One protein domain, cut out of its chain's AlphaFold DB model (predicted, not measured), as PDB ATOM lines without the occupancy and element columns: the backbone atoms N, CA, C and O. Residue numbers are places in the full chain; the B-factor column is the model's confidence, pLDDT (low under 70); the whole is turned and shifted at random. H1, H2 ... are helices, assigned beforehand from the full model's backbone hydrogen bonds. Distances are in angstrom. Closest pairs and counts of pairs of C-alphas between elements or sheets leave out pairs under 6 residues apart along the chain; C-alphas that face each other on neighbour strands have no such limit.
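What this domain is: This is residues 129 to 262 of the 262 residues of the protein "Uncharacterized protein family containing protein expressed" of Zea mays (UniProt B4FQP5). A helical hairpin of two helices, H4 and the longer H5, makes one side of the model, and residues 253 to 262, of which 253 to 260 belong to H5, stick out from the body as a free arm. The rest of the body is mostly loop: two long stretches, residues 129 to 151 and 169 to 199, with three short helices, H1, H2 and H3, set among them. The printed part has 134 residues with five named helices, H1 to H5 in order along the chain, and no named strand; the class is all helix, though under half of the residues, 64 of 134, are in named elements. The whole is compact, with a radius of gyration of the C-alphas of 16.2 A, and its outline is elongated, 54 by 34 by 29 A.

How they stand to each other: Start at Val 129 and read through residues 129 to 151, which hold no named element, to H1, residues 152 to 155. H1 only just touches H2, residues 160 to 168, with 3 pairs of C-alphas within 8 A; the closest C-alphas are those of Pro 152 and Leu 163, 6.7 A apart. Read on through the next long stretch, where residues 179 to 180 pair with residues 185 to 186, antiparallel, and you reach H3, residues 200 to 207. H2 and H3 are apart, while H1 and H3 are close but not clearly touching, with the C-alphas of Ile 155 and Leu 206 closest at 6.2 A. H3 is also close to but not clearly touching H4, residues 214 to 230, with the C-alphas of Pro 200 and Phe 214 closest at 5.7 A. H3 and H4 run the same way at a steep tilt of 66 degrees. H4 and H5, residues 235 to 260, form a helical hairpin: they touch and run opposite ways at a shallow tilt of 16 degrees. Their closest C-alphas are those of Ile 226 and Leu 237, 6.1 A apart, and H5 touches H4 with residues 236 to 244 alone. In H2, H3, H4 and H5 every O i to N i+4 pair is within hydrogen-bond range; H1 is too short for such a pair.

Where its parts are: Find C-alpha 152 at (53.536, -7.857, 71.206), where the four residues of H1 begin. H2 measures 12.4 A from first to last C-alpha and H3 10.2 A. Find C-alpha 214 at (35.218, -0.846, 74.821); from there H4 runs 23.8 A to C-alpha 230. H5, the longest helix, runs 38.0 A and ends at C-alpha 260, at (8.477, 4.346, 74.533).

The domain as a whole: The C-alphas farthest apart are those of Ser 172 and Ala 262, 56.4 A. Without residues 253 to 262 the body spans 40 by 34 by 30 A. The printed part has no cut and ends at the chain's last residue; the link from H2 to H3, 31 residues, is long. The mean pLDDT of the printed part is 94.2, and residues 261 to 262 are under 70.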
ATOM      1  N   VAL A 129      28.992   5.785  70.356       92.84
ATOM      2  CA  VAL A 129      29.668   5.025  69.304       92.84
ATOM      3  C   VAL A 129      29.442   3.547  69.564       92.84
ATOM      4  O   VAL A 129      29.689   3.079  70.674       92.84
ATOM      5  N   LYS A 130      28.984   2.811  68.550       96.38
ATOM      6  CA  LYS A 130      28.903   1.349  68.597       96.38
ATOM      7  C   LYS A 130      29.945   0.745  67.667       96.38
ATOM      8  O   LYS A 130      29.923   0.998  66.464       96.38
ATOM      9  N   TRP A 131      30.863  -0.045  68.223       97.39
ATOM     10  CA  TRP A 131      31.881  -0.731  67.443       97.39
ATOM     11  C   TRP A 131      31.269  -1.858  66.612       97.39
ATOM     12  O   TRP A 131      30.406  -2.607  67.077       97.39
ATOM     13  N   LYS A 132      31.766  -1.991  65.381       97.07
ATOM     14  CA  LYS A 132      31.445  -3.078  64.461       97.07
ATOM     15  C   LYS A 132      32.581  -3.283  63.467       97.07
ATOM     16  O   LYS A 132      33.177  -2.322  62.985       97.07
ATOM     17  N   CYS A 133      32.853  -4.538  63.121       95.83
ATOM     18  CA  CYS A 133      33.787  -4.868  62.052       95.83
ATOM     19  C   CYS A 133      33.242  -4.391  60.691       95.83
ATOM     20  O   CYS A 133      32.106  -4.703  60.335       95.83
ATOM     21  N   ALA A 134      34.059  -3.669  59.918       95.77
ATOM     22  CA  ALA A 134      33.756  -3.352  58.525       95.77
ATOM     23  C   ALA A 134      34.299  -4.461  57.609       95.77
ATOM     24  O   ALA A 134      35.509  -4.698  57.552       95.77
ATOM     25  N   SER A 135      33.403  -5.134  56.885       93.37
ATOM     26  CA  SER A 135      33.749  -6.183  55.921       93.37
ATOM     27  C   SER A 135      34.639  -5.654  54.787       93.37
ATOM     28  O   SER A 135      34.556  -4.486  54.401       93.37
ATOM     29  N   GLY A 136      35.533  -6.510  54.274       92.68
ATOM     30  CA  GLY A 136      36.488  -6.168  53.207       92.68
ATOM     31  C   GLY A 136      37.638  -5.235  53.620       92.68
ATOM     32  O   GLY A 136      38.421  -4.819  52.768       92.68
ATOM     33  N   CYS A 137      37.752  -4.891  54.909       95.69
ATOM     34  CA  CYS A 137      38.813  -4.023  55.419       95.69
ATOM     35  C   CYS A 137      40.169  -4.745  55.535       95.69
ATOM     36  O   CYS A 137      41.172  -4.253  55.030       95.69
ATOM     37  N   GLY A 138      40.234  -5.892  56.219       95.72
ATOM     38  CA  GLY A 138      41.466  -6.681  56.378       95.72
ATOM     39  C   GLY A 138      42.594  -6.061  57.228       95.72
ATOM     40  O   GLY A 138      43.504  -6.781  57.622       95.72
ATOM     41  N   ALA A 139      42.543  -4.769  57.582       96.72
ATOM     42  CA  ALA A 139      43.647  -4.066  58.257       96.72
ATOM     43  C   ALA A 139      44.066  -4.679  59.612       96.72
ATOM     44  O   ALA A 139      45.225  -4.580  60.011       96.72
ATOM     45  N   CYS A 140      43.147  -5.351  60.316       95.01
ATOM     46  CA  CYS A 140      43.457  -6.079  61.550       95.01
ATOM     47  C   CYS A 140      44.463  -7.227  61.347       95.01
ATOM     48  O   CYS A 140      45.166  -7.576  62.290       95.01
ATOM     49  N   CYS A 141      44.579  -7.769  60.130       96.57
ATOM     50  CA  CYS A 141      45.511  -8.838  59.789       96.57
ATOM     51  C   CYS A 141      46.940  -8.360  59.478       96.57
ATOM     52  O   CYS A 141      47.802  -9.205  59.253       96.57
ATOM     53  N   LYS A 142      47.233  -7.051  59.480       96.76
ATOM     54  CA  LYS A 142      48.623  -6.568  59.511       96.76
ATOM     55  C   LYS A 142      49.119  -6.641  60.960       96.76
ATOM     56  O   LYS A 142      48.737  -5.797  61.774       96.76
ATOM     57  N   LEU A 143      49.893  -7.676  61.283       96.59
ATOM     58  CA  LEU A 143      50.338  -7.976  62.651       96.59
ATOM     59  C   LEU A 143      51.623  -7.223  63.010       96.59
ATOM     60  O   LEU A 143      51.693  -6.612  64.068       96.59
ATOM     61  N   ASP A 144      52.590  -7.162  62.095       95.19
ATOM     62  CA  ASP A 144      53.746  -6.278  62.251       95.19
ATOM     63  C   ASP A 144      53.353  -4.836  61.891       95.19
ATOM     64  O   ASP A 144      53.104  -4.515  60.726       95.19
ATOM     65  N   LYS A 145      53.236  -3.973  62.900       92.66
ATOM     66  CA  LYS A 145      52.774  -2.582  62.755       92.66
ATOM     67  C   LYS A 145      53.896  -1.542  62.870       92.66
ATOM     68  O   LYS A 145      53.621  -0.353  62.713       92.66
ATOM     69  N   GLY A 146      55.137  -1.964  63.123       90.58
ATOM     70  CA  GLY A 146      56.247  -1.057  63.429       90.58
ATOM     71  C   GLY A 146      56.157  -0.375  64.811       90.58
ATOM     72  O   GLY A 146      55.256  -0.670  65.597       90.58
ATOM     73  N   PRO A 147      57.098   0.539  65.121       91.74
ATOM     74  CA  PRO A 147      57.353   1.036  66.482       91.74
ATOM     75  C   PRO A 147      56.328   2.049  67.021       91.74
ATOM     76  O   PRO A 147      56.354   2.360  68.207       91.74
ATOM     77  N   ASP A 148      55.429   2.573  66.180       91.00
ATOM     78  CA  ASP A 148      54.378   3.518  66.599       91.00
ATOM     79  C   ASP A 148      53.185   2.826  67.299       91.00
ATOM     80  O   ASP A 148      52.248   3.483  67.765       91.00
ATOM     81  N   PHE A 149      53.204   1.490  67.357       92.66
ATOM     82  CA  PHE A 149      52.198   0.637  67.987       92.66
ATOM     83  C   PHE A 149      52.826  -0.166  69.140       92.66
ATOM     84  O   PHE A 149      54.022  -0.449  69.086       92.66
ATOM     85  N   PRO A 150      52.045  -0.568  70.166       92.01
ATOM     86  CA  PRO A 150      52.563  -1.388  71.260       92.01
ATOM     87  C   PRO A 150      53.157  -2.699  70.738       92.01
ATOM     88  O   PRO A 150      52.554  -3.365  69.889       92.01
ATOM     89  N   ILE A 151      54.335  -3.064  71.242       93.40
ATOM     90  CA  ILE A 151      55.021  -4.296  70.840       93.40
ATOM     91  C   ILE A 151      54.312  -5.526  71.435       93.40
ATOM     92  O   ILE A 151      53.829  -5.457  72.566       93.40
ATOM     93  N   PRO A 152      54.247  -6.671  70.722       94.40
ATOM     94  CA  PRO A 152      53.536  -7.857  71.206       94.40
ATOM     95  C   PRO A 152      53.998  -8.332  72.591       94.40
ATOM     96  O   PRO A 152      53.169  -8.740  73.396       94.40
ATOM     97  N   ASP A 153      55.293  -8.220  72.890       94.84
ATOM     98  CA  ASP A 153      55.888  -8.543  74.192       94.84
ATOM     99  C   ASP A 153      55.264  -7.774  75.371       94.84
ATOM    100  O   ASP A 153      55.141  -8.327  76.459       94.84
ATOM    101  N   GLU A 154      54.842  -6.522  75.163       94.47
ATOM    102  CA  GLU A 154      54.160  -5.717  76.187       94.47
ATOM    103  C   GLU A 154      52.674  -6.085  76.305       94.47
ATOM    104  O   GLU A 154      52.136  -6.111  77.409       94.47
ATOM    105  N   ILE A 155      52.011  -6.391  75.182       94.05
ATOM    106  CA  ILE A 155      50.583  -6.761  75.144       94.05
ATOM    107  C   ILE A 155      50.349  -8.123  75.815       94.05
ATOM    108  O   ILE A 155      49.360  -8.314  76.516       94.05
ATOM    109  N   PHE A 156      51.254  -9.075  75.588       95.79
ATOM    110  CA  PHE A 156      51.125 -10.465  76.026       95.79
ATOM    111  C   PHE A 156      52.057 -10.814  77.200       95.79
ATOM    112  O   PHE A 156      52.401 -11.980  77.386       95.79
ATOM    113  N   ALA A 157      52.463  -9.826  78.006       93.92
ATOM    114  CA  ALA A 157      53.383 -10.026  79.130       93.92
ATOM    115  C   ALA A 157      52.882 -11.073  80.149       93.92
ATOM    116  O   ALA A 157      53.667 -11.893  80.623       93.92
ATOM    117  N   ASP A 158      51.572 -11.088  80.422       94.12
ATOM    118  CA  ASP A 158      50.906 -12.064  81.301       94.12
ATOM    119  C   ASP A 158      50.472 -13.359  80.547       94.12
ATOM    120  O   ASP A 158      49.922 -14.277  81.154       94.12
ATOM    121  N   HIS A 159      50.724 -13.464  79.229       94.59
ATOM    122  CA  HIS A 159      50.207 -14.518  78.333       94.59
ATOM    123  C   HIS A 159      51.266 -15.047  77.327       94.59
ATOM    124  O   HIS A 159      51.148 -14.830  76.116       94.59
ATOM    125  N   PRO A 160      52.306 -15.776  77.783       95.41
ATOM    126  CA  PRO A 160      53.421 -16.209  76.930       95.41
ATOM    127  C   PRO A 160      53.014 -17.161  75.789       95.41
ATOM    128  O   PRO A 160      53.583 -17.080  74.698       95.41
ATOM    129  N   ASP A 161      52.009 -18.015  76.001       96.48
ATOM    130  CA  ASP A 161      51.515 -18.945  74.975       96.48
ATOM    131  C   ASP A 161      50.826 -18.194  73.818       96.48
ATOM    132  O   ASP A 161      51.075 -18.479  72.642       96.48
ATOM    133  N   ASP A 162      50.032 -17.165  74.138       96.26
ATOM    134  CA  ASP A 162      49.414 -16.281  73.142       96.26
ATOM    135  C   ASP A 162      50.471 -15.447  72.403       96.26
ATOM    136  O   ASP A 162      50.351 -15.258  71.193       96.26
ATOM    137  N   LEU A 163      51.552 -15.015  73.070       96.59
ATOM    138  CA  LEU A 163      52.683 -14.346  72.411       96.59
ATOM    139  C   LEU A 163      53.368 -15.260  71.382       96.59
ATOM    140  O   LEU A 163      53.704 -14.817  70.277       96.59
ATOM    141  N   GLN A 164      53.575 -16.534  71.724       97.21
ATOM    142  CA  GLN A 164      54.149 -17.521  70.807       97.21
ATOM    143  C   GLN A 164      53.221 -17.775  69.610       97.21
ATOM    144  O   GLN A 164      53.688 -17.792  68.467       97.21
ATOM    145  N   LEU A 165      51.912 -17.912  69.848       96.91
ATOM    146  CA  LEU A 165      50.906 -18.088  68.798       96.91
ATOM    147  C   LEU A 165      50.760 -16.843  67.908       96.91
ATOM    148  O   LEU A 165      50.652 -16.954  66.689       96.91
ATOM    149  N   TYR A 166      50.803 -15.644  68.489       96.87
ATOM    150  CA  TYR A 166      50.788 -14.385  67.747       96.87
ATOM    151  C   TYR A 166      51.968 -14.315  66.776       96.87
ATOM    152  O   TYR A 166      51.779 -14.055  65.588       96.87
ATOM    153  N   ARG A 167      53.181 -14.601  67.272       96.55
ATOM    154  CA  ARG A 167      54.422 -14.604  66.484       96.55
ATOM    155  C   ARG A 167      54.415 -15.653  65.376       96.55
ATOM    156  O   ARG A 167      54.828 -15.335  64.265       96.55
ATOM    157  N   SER A 168      53.924 -16.867  65.640       96.91
ATOM    158  CA  SER A 168      53.872 -17.935  64.629       96.91
ATOM    159  C   SER A 168      52.941 -17.612  63.455       96.91
ATOM    160  O   SER A 168      53.135 -18.132  62.358       96.91
ATOM    161  N   MET A 169      51.968 -16.716  63.654       96.95
ATOM    162  CA  MET A 169      51.077 -16.243  62.597       96.95
ATOM    163  C   MET A 169      51.630 -15.078  61.763       96.95
ATOM    164  O   MET A 169      50.982 -14.713  60.783       96.95
ATOM    165  N   ILE A 170      52.777 -14.475  62.099       96.96
ATOM    166  CA  ILE A 170      53.345 -13.362  61.320       96.96
ATOM    167  C   ILE A 170      54.119 -13.918  60.116       96.96
ATOM    168  O   ILE A 170      55.166 -14.544  60.264       96.96
ATOM    169  N   GLY A 171      53.611 -13.672  58.909       96.53
ATOM    170  CA  GLY A 171      54.302 -13.968  57.658       96.53
ATOM    171  C   GLY A 171      55.488 -13.032  57.405       96.53
ATOM    172  O   GLY A 171      55.614 -11.970  58.012       96.53
ATOM    173  N   SER A 172      56.349 -13.395  56.451       95.48
ATOM    174  CA  SER A 172      57.564 -12.635  56.100       95.48
ATOM    175  C   SER A 172      57.310 -11.212  55.576       95.48
ATOM    176  O   SER A 172      58.233 -10.404  55.522       95.48
ATOM    177  N   ASP A 173      56.070 -10.889  55.209       95.17
ATOM    178  CA  ASP A 173      55.613  -9.561  54.795       95.17
ATOM    179  C   ASP A 173      54.913  -8.776  55.930       95.17
ATOM    180  O   ASP A 173      54.318  -7.714  55.702       95.17
ATOM    181  N   GLY A 174      54.938  -9.301  57.159       96.28
ATOM    182  CA  GLY A 174      54.309  -8.725  58.347       96.28
ATOM    183  C   GLY A 174      52.780  -8.852  58.399       96.28
ATOM    184  O   GLY A 174      52.143  -8.235  59.260       96.28
ATOM    185  N   TRP A 175      52.163  -9.588  57.473       97.57
ATOM    186  CA  TRP A 175      50.736  -9.918  57.510       97.57
ATOM    187  C   TRP A 175      50.500 -11.276  58.176       97.57
ATOM    188  O   TRP A 175      51.385 -12.121  58.231       97.57
ATOM    189  N   CYS A 176      49.288 -11.501  58.678       97.90
ATOM    190  CA  CYS A 176      48.880 -12.803  59.192       97.90
ATOM    191  C   CYS A 176      48.916 -13.860  58.076       97.90
ATOM    192  O   CYS A 176      48.301 -13.654  57.029       97.90
ATOM    193  N   ILE A 177      49.551 -15.013  58.312       97.79
ATOM    194  CA  ILE A 177      49.599 -16.141  57.358       97.79
ATOM    195  C   ILE A 177      48.206 -16.663  56.964       97.79
ATOM    196  O   ILE A 177      48.032 -17.228  55.890       97.79
ATOM    197  N   ASN A 178      47.199 -16.433  57.814       97.31
ATOM    198  CA  ASN A 178      45.808 -16.826  57.586       97.31
ATOM    199  C   ASN A 178      44.967 -15.740  56.881       97.31
ATOM    200  O   ASN A 178      43.740 -15.856  56.841       97.31
ATOM    201  N   TYR A 179      45.581 -14.658  56.392       97.62
ATOM    202  CA  TYR A 179      44.894 -13.583  55.675       97.62
ATOM    203  C   TYR A 179      44.891 -13.832  54.167       97.62
ATOM    204  O   TYR A 179      45.934 -13.756  53.513       97.62
ATOM    205  N   ASP A 180      43.709 -14.053  53.597       96.39
ATOM    206  CA  ASP A 180      43.547 -14.047  52.150       96.39
ATOM    207  C   ASP A 180      43.512 -12.600  51.638       96.39
ATOM    208  O   ASP A 180      42.548 -11.857  51.843       96.39
ATOM    209  N   LYS A 181      44.577 -12.210  50.931       93.43
ATOM    210  CA  LYS A 181      44.732 -10.882  50.324       93.43
ATOM    211  C   LYS A 181      43.749 -10.622  49.174       93.43
ATOM    212  O   LYS A 181      43.490  -9.454  48.887       93.43
ATOM    213  N   ALA A 182      43.222 -11.662  48.520       93.75
ATOM    214  CA  ALA A 182      42.308 -11.532  47.387       93.75
ATOM    215  C   ALA A 182      40.878 -11.224  47.852       93.75
ATOM    216  O   ALA A 182      40.296 -10.228  47.421       93.75
ATOM    217  N   THR A 183      40.323 -12.019  48.776       93.96
ATOM    218  CA  THR A 183      38.996 -11.738  49.364       93.96
ATOM    219  C   THR A 183      39.035 -10.698  50.488       93.96
ATOM    220  O   THR A 183      37.993 -10.147  50.849       93.96
ATOM    221  N   ARG A 184      40.223 -10.410  51.039       94.40
ATOM    222  CA  ARG A 184      40.446  -9.584  52.240       94.40
ATOM    223  C   ARG A 184      39.751 -10.152  53.483       94.40
ATOM    224  O   ARG A 184      39.221  -9.406  54.313       94.40
ATOM    225  N   THR A 185      39.753 -11.479  53.609       94.52
ATOM    226  CA  THR A 185      39.151 -12.221  54.728       94.52
ATOM    227  C   THR A 185      40.193 -13.056  55.483       94.52
ATOM    228  O   THR A 185      41.370 -13.088  55.128       94.52
ATOM    229  N   CYS A 186      39.779 -13.683  56.585       95.01
ATOM    230  CA  CYS A 186      40.627 -14.578  57.366       95.01
ATOM    231  C   CYS A 186      40.168 -16.023  57.155       95.01
ATOM    232  O   CYS A 186      39.015 -16.341  57.440       95.01
ATOM    233  N   ASN A 187      41.078 -16.892  56.717       95.80
ATOM    234  CA  ASN A 187      40.782 -18.287  56.377       95.80
ATOM    235  C   ASN A 187      40.337 -19.123  57.590       95.80
ATOM    236  O   ASN A 187      39.619 -20.102  57.427       95.80
ATOM    237  N   ILE A 188      40.707 -18.701  58.803       95.65
ATOM    238  CA  ILE A 188      40.332 -19.340  60.075       95.65
ATOM    239  C   ILE A 188      39.273 -18.531  60.844       95.65
ATOM    240  O   ILE A 188      39.283 -18.514  62.068       95.65
ATOM    241  N   TYR A 189      38.388 -17.779  60.170       91.89
ATOM    242  CA  TYR A 189      37.540 -16.761  60.824       91.89
ATOM    243  C   TYR A 189      36.756 -17.259  62.056       91.89
ATOM    244  O   TYR A 189      36.591 -16.480  63.005       91.89
ATOM    245  N   GLN A 190      36.303 -18.520  62.039       93.52
ATOM    246  CA  GLN A 190      35.596 -19.173  63.149       93.52
ATOM    247  C   GLN A 190      36.538 -19.645  64.261       93.52
ATOM    248  O   GLN A 190      36.208 -19.470  65.431       93.52
ATOM    249  N   ASP A 191      37.730 -20.128  63.912       95.83
ATOM    250  CA  ASP A 191      38.737 -20.712  64.814       95.83
ATOM    251  C   ASP A 191      39.809 -19.702  65.267       95.83
ATOM    252  O   ASP A 191      40.820 -20.063  65.864       95.83
ATOM    253  N   ARG A 192      39.605 -18.408  64.983       95.01
ATOM    254  CA  ARG A 192      40.533 -17.331  65.360       95.01
ATOM    255  C   ARG A 192      40.868 -17.359  66.860       95.01
ATOM    256  O   ARG A 192      39.929 -17.420  67.665       95.01
ATOM    257  N   PRO A 193      42.149 -17.181  67.238       95.92
ATOM    258  CA  PRO A 193      42.553 -16.996  68.630       95.92
ATOM    259  C   PRO A 193      41.787 -15.869  69.328       95.92
ATOM    260  O   PRO A 193      41.306 -14.933  68.680       95.92
ATOM    261  N   SER A 194      41.705 -15.954  70.656       94.39
ATOM    262  CA  SER A 194      41.084 -14.973  71.561       94.39
ATOM    263  C   SER A 194      41.480 -13.533  71.210       94.39
ATOM    264  O   SER A 194      40.627 -12.712  70.877       94.39
ATOM    265  N   PHE A 195      42.782 -13.253  71.154       94.35
ATOM    266  CA  PHE A 195      43.350 -11.936  70.855       94.35
ATOM    267  C   PHE A 195      43.073 -11.416  69.432       94.35
ATOM    268  O   PHE A 195      43.209 -10.222  69.166       94.35
ATOM    269  N   CYS A 196      42.649 -12.274  68.494       95.30
ATOM    270  CA  CYS A 196      42.195 -11.854  67.163       95.30
ATOM    271  C   CYS A 196      40.715 -11.418  67.135       95.30
ATOM    272  O   CYS A 196      40.206 -11.031  66.071       95.30
ATOM    273  N   ARG A 197      40.004 -11.500  68.268       94.91
ATOM    274  CA  ARG A 197      38.598 -11.107  68.416       94.91
ATOM    275  C   ARG A 197      38.510  -9.767  69.131       94.91
ATOM    276  O   ARG A 197      39.014  -9.581  70.232       94.91
ATOM    277  N   VAL A 198      37.839  -8.817  68.490       95.19
ATOM    278  CA  VAL A 198      37.573  -7.500  69.074       95.19
ATOM    279  C   VAL A 198      36.314  -7.622  69.927       95.19
ATOM    280  O   VAL A 198      35.204  -7.352  69.474       95.19
ATOM    281  N   GLU A 199      36.504  -8.117  71.146       96.37
ATOM    282  CA  GLU A 199      35.448  -8.393  72.120       96.37
ATOM    283  C   GLU A 199      35.737  -7.680  73.453       96.37
ATOM    284  O   GLU A 199      36.906  -7.525  73.814       96.37
ATOM    285  N   PRO A 200      34.707  -7.265  74.223       96.65
ATOM    286  CA  PRO A 200      34.911  -6.509  75.458       96.65
ATOM    287  C   PRO A 200      35.785  -7.221  76.491       96.65
ATOM    288  O   PRO A 200      36.586  -6.564  77.141       96.65
ATOM    289  N   LYS A 201      35.646  -8.547  76.619       96.35
ATOM    290  CA  LYS A 201      36.416  -9.358  77.569       96.35
ATOM    291  C   LYS A 201      37.918  -9.318  77.253       96.35
ATOM    292  O   LYS A 201      38.711  -8.997  78.125       96.35
ATOM    293  N   ILE A 202      38.274  -9.536  75.988       95.36
ATOM    294  CA  ILE A 202      39.663  -9.517  75.502       95.36
ATOM    295  C   ILE A 202      40.304  -8.133  75.685       95.36
ATOM    296  O   ILE A 202      41.487  -8.025  75.990       95.36
ATOM    297  N   PHE A 203      39.522  -7.061  75.525       95.77
ATOM    298  CA  PHE A 203      39.992  -5.689  75.743       95.77
ATOM    299  C   PHE A 203      40.197  -5.338  77.225       95.77
ATOM    300  O   PHE A 203      41.074  -4.533  77.543       95.77
ATOM    301  N   ASP A 204      39.414  -5.936  78.120       95.99
ATOM    302  CA  ASP A 204      39.594  -5.814  79.568       95.99
ATOM    303  C   ASP A 204      40.849  -6.588  80.012       95.99
ATOM    304  O   ASP A 204      41.725  -6.025  80.664       95.99
ATOM    305  N   GLU A 205      40.997  -7.835  79.549       94.36
ATOM    306  CA  GLU A 205      42.125  -8.725  79.862       94.36
ATOM    307  C   GLU A 205      43.475  -8.191  79.342       94.36
ATOM    308  O   GLU A 205      44.407  -8.044  80.128       94.36
ATOM    309  N   LEU A 206      43.585  -7.841  78.051       93.25
ATOM    310  CA  LEU A 206      44.864  -7.439  77.433       93.25
ATOM    311  C   LEU A 206      45.210  -5.949  77.579       93.25
ATOM    312  O   LEU A 206      46.377  -5.577  77.466       93.25
ATOM    313  N   PHE A 207      44.220  -5.069  77.773       93.20
ATOM    314  CA  PHE A 207      44.440  -3.613  77.768       93.20
ATOM    315  C   PHE A 207      43.863  -2.881  78.988       93.20
ATOM    316  O   PHE A 207      43.983  -1.656  79.064       93.20
ATOM    317  N   GLY A 208      43.217  -3.576  79.934       94.66
ATOM    318  CA  GLY A 208      42.550  -2.944  81.079       94.66
ATOM    319  C   GLY A 208      41.419  -1.990  80.673       94.66
ATOM    320  O   GLY A 208      41.163  -0.997  81.359       94.66
ATOM    321  N   VAL A 209      40.791  -2.222  79.513       95.37
ATOM    322  CA  VAL A 209      39.718  -1.373  78.989       95.37
ATOM    323  C   VAL A 209      38.365  -1.894  79.486       95.37
ATOM    324  O   VAL A 209      37.866  -2.887  78.954       95.37
ATOM    325  N   PRO A 210      37.690  -1.190  80.417       95.87
ATOM    326  CA  PRO A 210      36.409  -1.650  80.930       95.87
ATOM    327  C   PRO A 210      35.349  -1.646  79.824       95.87
ATOM    328  O   PRO A 210      35.329  -0.769  78.950       95.87
ATOM    329  N   ARG A 211      34.384  -2.570  79.913       95.45
ATOM    330  CA  ARG A 211      33.286  -2.740  78.936       95.45
ATOM    331  C   ARG A 211      32.540  -1.444  78.576       95.45
ATOM    332  O   ARG A 211      32.075  -1.312  77.450       95.45
ATOM    333  N   SER A 212      32.456  -0.474  79.489       93.85
ATOM    334  CA  SER A 212      31.837   0.845  79.259       93.85
ATOM    335  C   SER A 212      32.628   1.773  78.321       93.85
ATOM    336  O   SER A 212      32.069   2.735  77.794       93.85
ATOM    337  N   ARG A 213      33.921   1.505  78.102       94.74
ATOM    338  CA  ARG A 213      34.799   2.211  77.151       94.74
ATOM    339  C   ARG A 213      35.105   1.405  75.891       94.74
ATOM    340  O   ARG A 213      35.491   2.022  74.899       94.74
ATOM    341  N   PHE A 214      34.900   0.084  75.913       97.05
ATOM    342  CA  PHE A 214      35.218  -0.846  74.821       97.05
ATOM    343  C   PHE A 214      34.904  -0.291  73.425       97.05
ATOM    344  O   PHE A 214      35.814  -0.172  72.610       97.05
ATOM    345  N   ASP A 215      33.654   0.105  73.156       96.91
ATOM    346  CA  ASP A 215      33.245   0.531  71.811       96.91
ATOM    347  C   ASP A 215      34.056   1.739  71.300       96.91
ATOM    348  O   ASP A 215      34.375   1.820  70.113       96.91
ATOM    349  N   ARG A 216      34.451   2.657  72.194       96.06
ATOM    350  CA  ARG A 216      35.278   3.825  71.860       96.06
ATOM    351  C   ARG A 216      36.726   3.431  71.577       96.06
ATOM    352  O   ARG A 216      37.272   3.860  70.561       96.06
ATOM    353  N   GLU A 217      37.338   2.638  72.456       96.58
ATOM    354  CA  GLU A 217      38.745   2.238  72.304       96.58
ATOM    355  C   GLU A 217      38.921   1.312  71.090       96.58
ATOM    356  O   GLU A 217      39.821   1.525  70.279       96.58
ATOM    357  N   ALA A 218      38.004   0.360  70.883       97.26
ATOM    358  CA  ALA A 218      37.983  -0.516  69.714       97.26
ATOM    359  C   ALA A 218      37.808   0.274  68.404       97.26
ATOM    360  O   ALA A 218      38.508   0.011  67.425       97.26
ATOM    361  N   CYS A 219      36.934   1.293  68.375       97.44
ATOM    362  CA  CYS A 219      36.834   2.187  67.217       97.44
ATOM    363  C   CYS A 219      38.142   2.950  66.969       97.44
ATOM    364  O   CYS A 219      38.574   3.035  65.820       97.44
ATOM    365  N   SER A 220      38.788   3.468  68.019       96.63
ATOM    366  CA  SER A 220      40.060   4.190  67.888       96.63
ATOM    367  C   SER A 220      41.184   3.284  67.378       96.63
ATOM    368  O   SER A 220      41.886   3.656  66.441       96.63
ATOM    369  N   ALA A 221      41.323   2.076  67.928       95.74
ATOM    370  CA  ALA A 221      42.342   1.109  67.522       95.74
ATOM    371  C   ALA A 221      42.157   0.639  66.067       95.74
ATOM    372  O   ALA A 221      43.135   0.489  65.328       95.74
ATOM    373  N   CYS A 222      40.906   0.455  65.623       97.29
ATOM    374  CA  CYS A 222      40.602   0.190  64.218       97.29
ATOM    375  C   CYS A 222      40.966   1.380  63.317       97.29
ATOM    376  O   CYS A 222      41.575   1.161  62.275       97.29
ATOM    377  N   VAL A 223      40.646   2.622  63.706       97.66
ATOM    378  CA  VAL A 223      41.015   3.824  62.937       97.66
ATOM    379  C   VAL A 223      42.533   3.953  62.797       97.66
ATOM    380  O   VAL A 223      43.010   4.065  61.671       97.66
ATOM    381  N   ASP A 224      43.286   3.878  63.899       97.10
ATOM    382  CA  ASP A 224      44.755   3.969  63.890       97.10
ATOM    383  C   ASP A 224      45.371   2.863  63.007       97.10
ATOM    384  O   ASP A 224      46.240   3.132  62.178       97.10
ATOM    385  N   THR A 225      44.862   1.628  63.106       96.81
ATOM    386  CA  THR A 225      45.329   0.505  62.275       96.81
ATOM    387  C   THR A 225      45.024   0.712  60.788       96.81
ATOM    388  O   THR A 225      45.895   0.488  59.953       96.81
ATOM    389  N   ILE A 226      43.812   1.147  60.430       97.67
ATOM    390  CA  ILE A 226      43.426   1.377  59.028       97.67
ATOM    391  C   ILE A 226      44.272   2.496  58.409       97.67
ATOM    392  O   ILE A 226      44.746   2.342  57.286       97.67
ATOM    393  N   LYS A 227      44.509   3.586  59.152       97.37
ATOM    394  CA  LYS A 227      45.378   4.694  58.727       97.37
ATOM    395  C   LYS A 227      46.807   4.227  58.444       97.37
ATOM    396  O   LYS A 227      47.363   4.599  57.419       97.37
ATOM    397  N   MET A 228      47.381   3.387  59.308       95.98
ATOM    398  CA  MET A 228      48.725   2.834  59.099       95.98
ATOM    399  C   MET A 228      48.803   1.931  57.858       95.98
ATOM    400  O   MET A 228      49.772   2.016  57.109       95.98
ATOM    401  N   VAL A 229      47.787   1.092  57.618       96.64
ATOM    402  CA  VAL A 229      47.810   0.110  56.519       96.64
ATOM    403  C   VAL A 229      47.472   0.732  55.156       96.64
ATOM    404  O   VAL A 229      48.085   0.360  54.158       96.64
ATOM    405  N   TYR A 230      46.502   1.652  55.096       96.83
ATOM    406  CA  TYR A 230      45.937   2.166  53.837       96.83
ATOM    407  C   TYR A 230      46.007   3.693  53.671       96.83
ATOM    408  O   TYR A 230      45.694   4.199  52.596       96.83
ATOM    409  N   GLY A 231      46.404   4.436  54.706       96.97
ATOM    410  CA  GLY A 231      46.433   5.899  54.708       96.97
ATOM    411  C   GLY A 231      45.149   6.561  55.225       96.97
ATOM    412  O   GLY A 231      44.092   5.936  55.376       96.97
ATOM    413  N   ASP A 232      45.259   7.861  55.505       97.04
ATOM    414  CA  ASP A 232      44.202   8.693  56.098       97.04
ATOM    415  C   ASP A 232      42.969   8.891  55.201       97.04
ATOM    416  O   ASP A 232      41.848   8.952  55.710       97.04
ATOM    417  N   ASP A 233      43.161   8.919  53.882       96.53
ATOM    418  CA  ASP A 233      42.101   9.141  52.886       96.53
ATOM    419  C   ASP A 233      41.611   7.834  52.229       96.53
ATOM    420  O   ASP A 233      40.995   7.832  51.163       96.53
ATOM    421  N   SER A 234      41.876   6.693  52.871       97.19
ATOM    422  CA  SER A 234      41.533   5.369  52.349       97.19
ATOM    423  C   SER A 234      40.022   5.117  52.222       97.19
ATOM    424  O   SER A 234      39.189   5.559  53.032       97.19
ATOM    425  N   ALA A 235      39.657   4.321  51.213       97.11
ATOM    426  CA  ALA A 235      38.290   3.841  51.019       97.11
ATOM    427  C   ALA A 235      37.841   2.960  52.199       97.11
ATOM    428  O   ALA A 235      36.681   2.992  52.609       97.11
ATOM    429  N   GLU A 236      38.780   2.226  52.790       97.81
ATOM    430  CA  GLU A 236      38.621   1.372  53.958       97.81
ATOM    431  C   GLU A 236      38.298   2.192  55.213       97.81
ATOM    432  O   GLU A 236      37.359   1.844  55.934       97.81
ATOM    433  N   LEU A 237      38.980   3.324  55.447       97.97
ATOM    434  CA  LEU A 237      38.645   4.216  56.564       97.97
ATOM    435  C   LEU A 237      37.287   4.889  56.355       97.97
ATOM    436  O   LEU A 237      36.508   5.024  57.301       97.97
ATOM    437  N   SER A 238      36.982   5.280  55.120       97.69
ATOM    438  CA  SER A 238      35.691   5.865  54.750       97.69
ATOM    439  C   SER A 238      34.534   4.871  54.939       97.69
ATOM    440  O   SER A 238      33.497   5.224  55.507       97.69
ATOM    441  N   ASN A 239      34.732   3.606  54.552       97.83
ATOM    442  CA  ASN A 239      33.806   2.503  54.809       97.83
ATOM    443  C   ASN A 239      33.632   2.257  56.315       97.83
ATOM    444  O   ASN A 239      32.503   2.219  56.799       97.83
ATOM    445  N   PHE A 240      34.729   2.166  57.075       98.21
ATOM    446  CA  PHE A 240      34.676   1.958  58.523       98.21
ATOM    447  C   PHE A 240      33.905   3.080  59.235       98.21
ATOM    448  O   PHE A 240      32.956   2.806  59.967       98.21
ATOM    449  N   LYS A 241      34.220   4.352  58.946       97.15
ATOM    450  CA  LYS A 241      33.490   5.522  59.475       97.15
ATOM    451  C   LYS A 241      31.987   5.464  59.161       97.15
ATOM    452  O   LYS A 241      31.176   5.842  60.009       97.15
ATOM    453  N   ARG A 242      31.597   4.984  57.972       97.37
ATOM    454  CA  ARG A 242      30.187   4.768  57.604       97.37
ATOM    455  C   ARG A 242      29.546   3.655  58.440       97.37
ATOM    456  O   ARG A 242      28.510   3.916  59.044       97.37
ATOM    457  N   VAL A 243      30.169   2.477  58.521       97.73
ATOM    458  CA  VAL A 243      29.661   1.320  59.285       97.73
ATOM    459  C   VAL A 243      29.460   1.670  60.762       97.73
ATOM    460  O   VAL A 243      28.400   1.383  61.315       97.73
ATOM    461  N   ILE A 244      30.425   2.352  61.390       97.58
ATOM    462  CA  ILE A 244      30.301   2.792  62.788       97.58
ATOM    463  C   ILE A 244      29.145   3.784  62.960       97.58
ATOM    464  O   ILE A 244      28.367   3.644  63.899       97.58
ATOM    465  N   ARG A 245      28.976   4.755  62.051       96.06
ATOM    466  CA  ARG A 245      27.831   5.684  62.070       96.06
ATOM    467  C   ARG A 245      26.494   4.947  61.965       96.06
ATOM    468  O   ARG A 245      25.590   5.246  62.734       96.06
ATOM    469  N   GLU A 246      26.363   4.003  61.038       96.41
ATOM    470  CA  GLU A 246      25.128   3.232  60.848       96.41
ATOM    471  C   GLU A 246      24.792   2.366  62.065       96.41
ATOM    472  O   GLU A 246      23.634   2.309  62.472       96.41
ATOM    473  N   GLU A 247      25.785   1.716  62.677       96.68
ATOM    474  CA  GLU A 247      25.552   0.889  63.865       96.68
ATOM    475  C   GLU A 247      25.265   1.724  65.120       96.68
ATOM    476  O   GLU A 247      24.431   1.343  65.939       96.68
ATOM    477  N   SER A 248      25.908   2.886  65.239       95.16
ATOM    478  CA  SER A 248      25.658   3.854  66.313       95.16
ATOM    479  C   SER A 248      24.220   4.376  66.259       95.16
ATOM    480  O   SER A 248      23.503   4.293  67.250       95.16
ATOM    481  N   ASN A 249      23.757   4.795  65.076       93.84
ATOM    482  CA  ASN A 249      22.379   5.249  64.880       93.84
ATOM    483  C   ASN A 249      21.357   4.137  65.206       93.84
ATOM    484  O   ASN A 249      20.333   4.406  65.821       93.84
ATOM    485  N   LYS A 250      21.639   2.873  64.847       93.49
ATOM    486  CA  LYS A 250      20.772   1.727  65.195       93.49
ATOM    487  C   LYS A 250      20.691   1.468  66.699       93.49
ATOM    488  O   LYS A 250      19.666   0.976  67.165       93.49
ATOM    489  N   LEU A 251      21.760   1.742  67.448       89.37
ATOM    490  CA  LEU A 251      21.742   1.668  68.908       89.37
ATOM    491  C   LEU A 251      20.895   2.803  69.497       89.37
ATOM    492  O   LEU A 251      20.097   2.559  70.395       89.37
ATOM    493  N   GLU A 252      21.041   4.020  68.966       86.83
ATOM    494  CA  GLU A 252      20.262   5.192  69.380       86.83
ATOM    495  C   GLU A 252      18.752   4.969  69.164       86.83
ATOM    496  O   GLU A 252      17.991   5.165  70.108       86.83
ATOM    497  N   SER A 253      18.321   4.457  68.001       88.08
ATOM    498  CA  SER A 253      16.904   4.133  67.742       88.08
ATOM    499  C   SER A 253      16.349   3.066  68.690       88.08
ATOM    500  O   SER A 253      15.325   3.290  69.319       88.08
ATOM    501  N   LYS A 254      17.060   1.947  68.894       86.70
ATOM    502  CA  LYS A 254      16.606   0.885  69.816       86.70
ATOM    503  C   LYS A 254      16.424   1.378  71.250       86.70
ATOM    504  O   LYS A 254      15.524   0.918  71.946       86.70
ATOM    505  N   ASN A 255      17.278   2.298  71.696       81.86
ATOM    506  CA  ASN A 255      17.163   2.903  73.021       81.86
ATOM    507  C   ASN A 255      15.963   3.860  73.121       81.86
ATOM    508  O   ASN A 255      15.451   4.052  74.218       81.86
ATOM    509  N   GLN A 256      15.526   4.460  72.006       78.14
ATOM    510  CA  GLN A 256      14.304   5.268  71.943       78.14
ATOM    511  C   GLN A 256      13.060   4.379  71.965       78.14
ATOM    512  O   GLN A 256      12.193   4.615  72.797       78.14
ATOM    513  N   ASP A 257      13.013   3.326  71.142       79.76
ATOM    514  CA  ASP A 257      11.897   2.368  71.115       79.76
ATOM    515  C   ASP A 257      11.677   1.750  72.514       79.76
ATOM    516  O   ASP A 257      10.596   1.847  73.086       79.76
ATOM    517  N   THR A 258      12.754   1.260  73.145       79.23
ATOM    518  CA  THR A 258      12.724   0.680  74.508       79.23
ATOM    519  C   THR A 258      12.263   1.672  75.593       79.23
ATOM    520  O   THR A 258      11.843   1.247  76.664       79.23
ATOM    521  N   LEU A 259      12.364   2.985  75.353       77.43
ATOM    522  CA  LEU A 259      11.910   4.034  76.278       77.43
ATOM    523  C   LEU A 259      10.454   4.460  76.021       77.43
ATOM    524  O   LEU A 259       9.854   5.099  76.879       77.43
ATOM    525  N   LEU A 260       9.888   4.122  74.860       74.10
ATOM    526  CA  LEU A 260       8.477   4.346  74.533       74.10
ATOM    527  C   LEU A 260       7.587   3.151  74.924       74.10
ATOM    528  O   LEU A 260       6.388   3.337  75.115       74.10
ATOM    529  N   ASP A 261       8.176   1.960  75.071       67.94
ATOM    530  CA  ASP A 261       7.504   0.711  75.465       67.94
ATOM    531  C   ASP A 261       7.478   0.451  76.998       67.94
ATOM    532  O   ASP A 261       7.079  -0.638  77.422       67.94
ATOM    533  N   ALA A 262       7.921   1.408  77.832       61.41
ATOM    534  CA  ALA A 262       8.103   1.264  79.290       61.41
ATOM    535  C   ALA A 262       7.320   2.299  80.122       61.41
ATOM    536  O   ALA A 262       6.779   1.886  81.174       61.41
TER     537      ALA A 262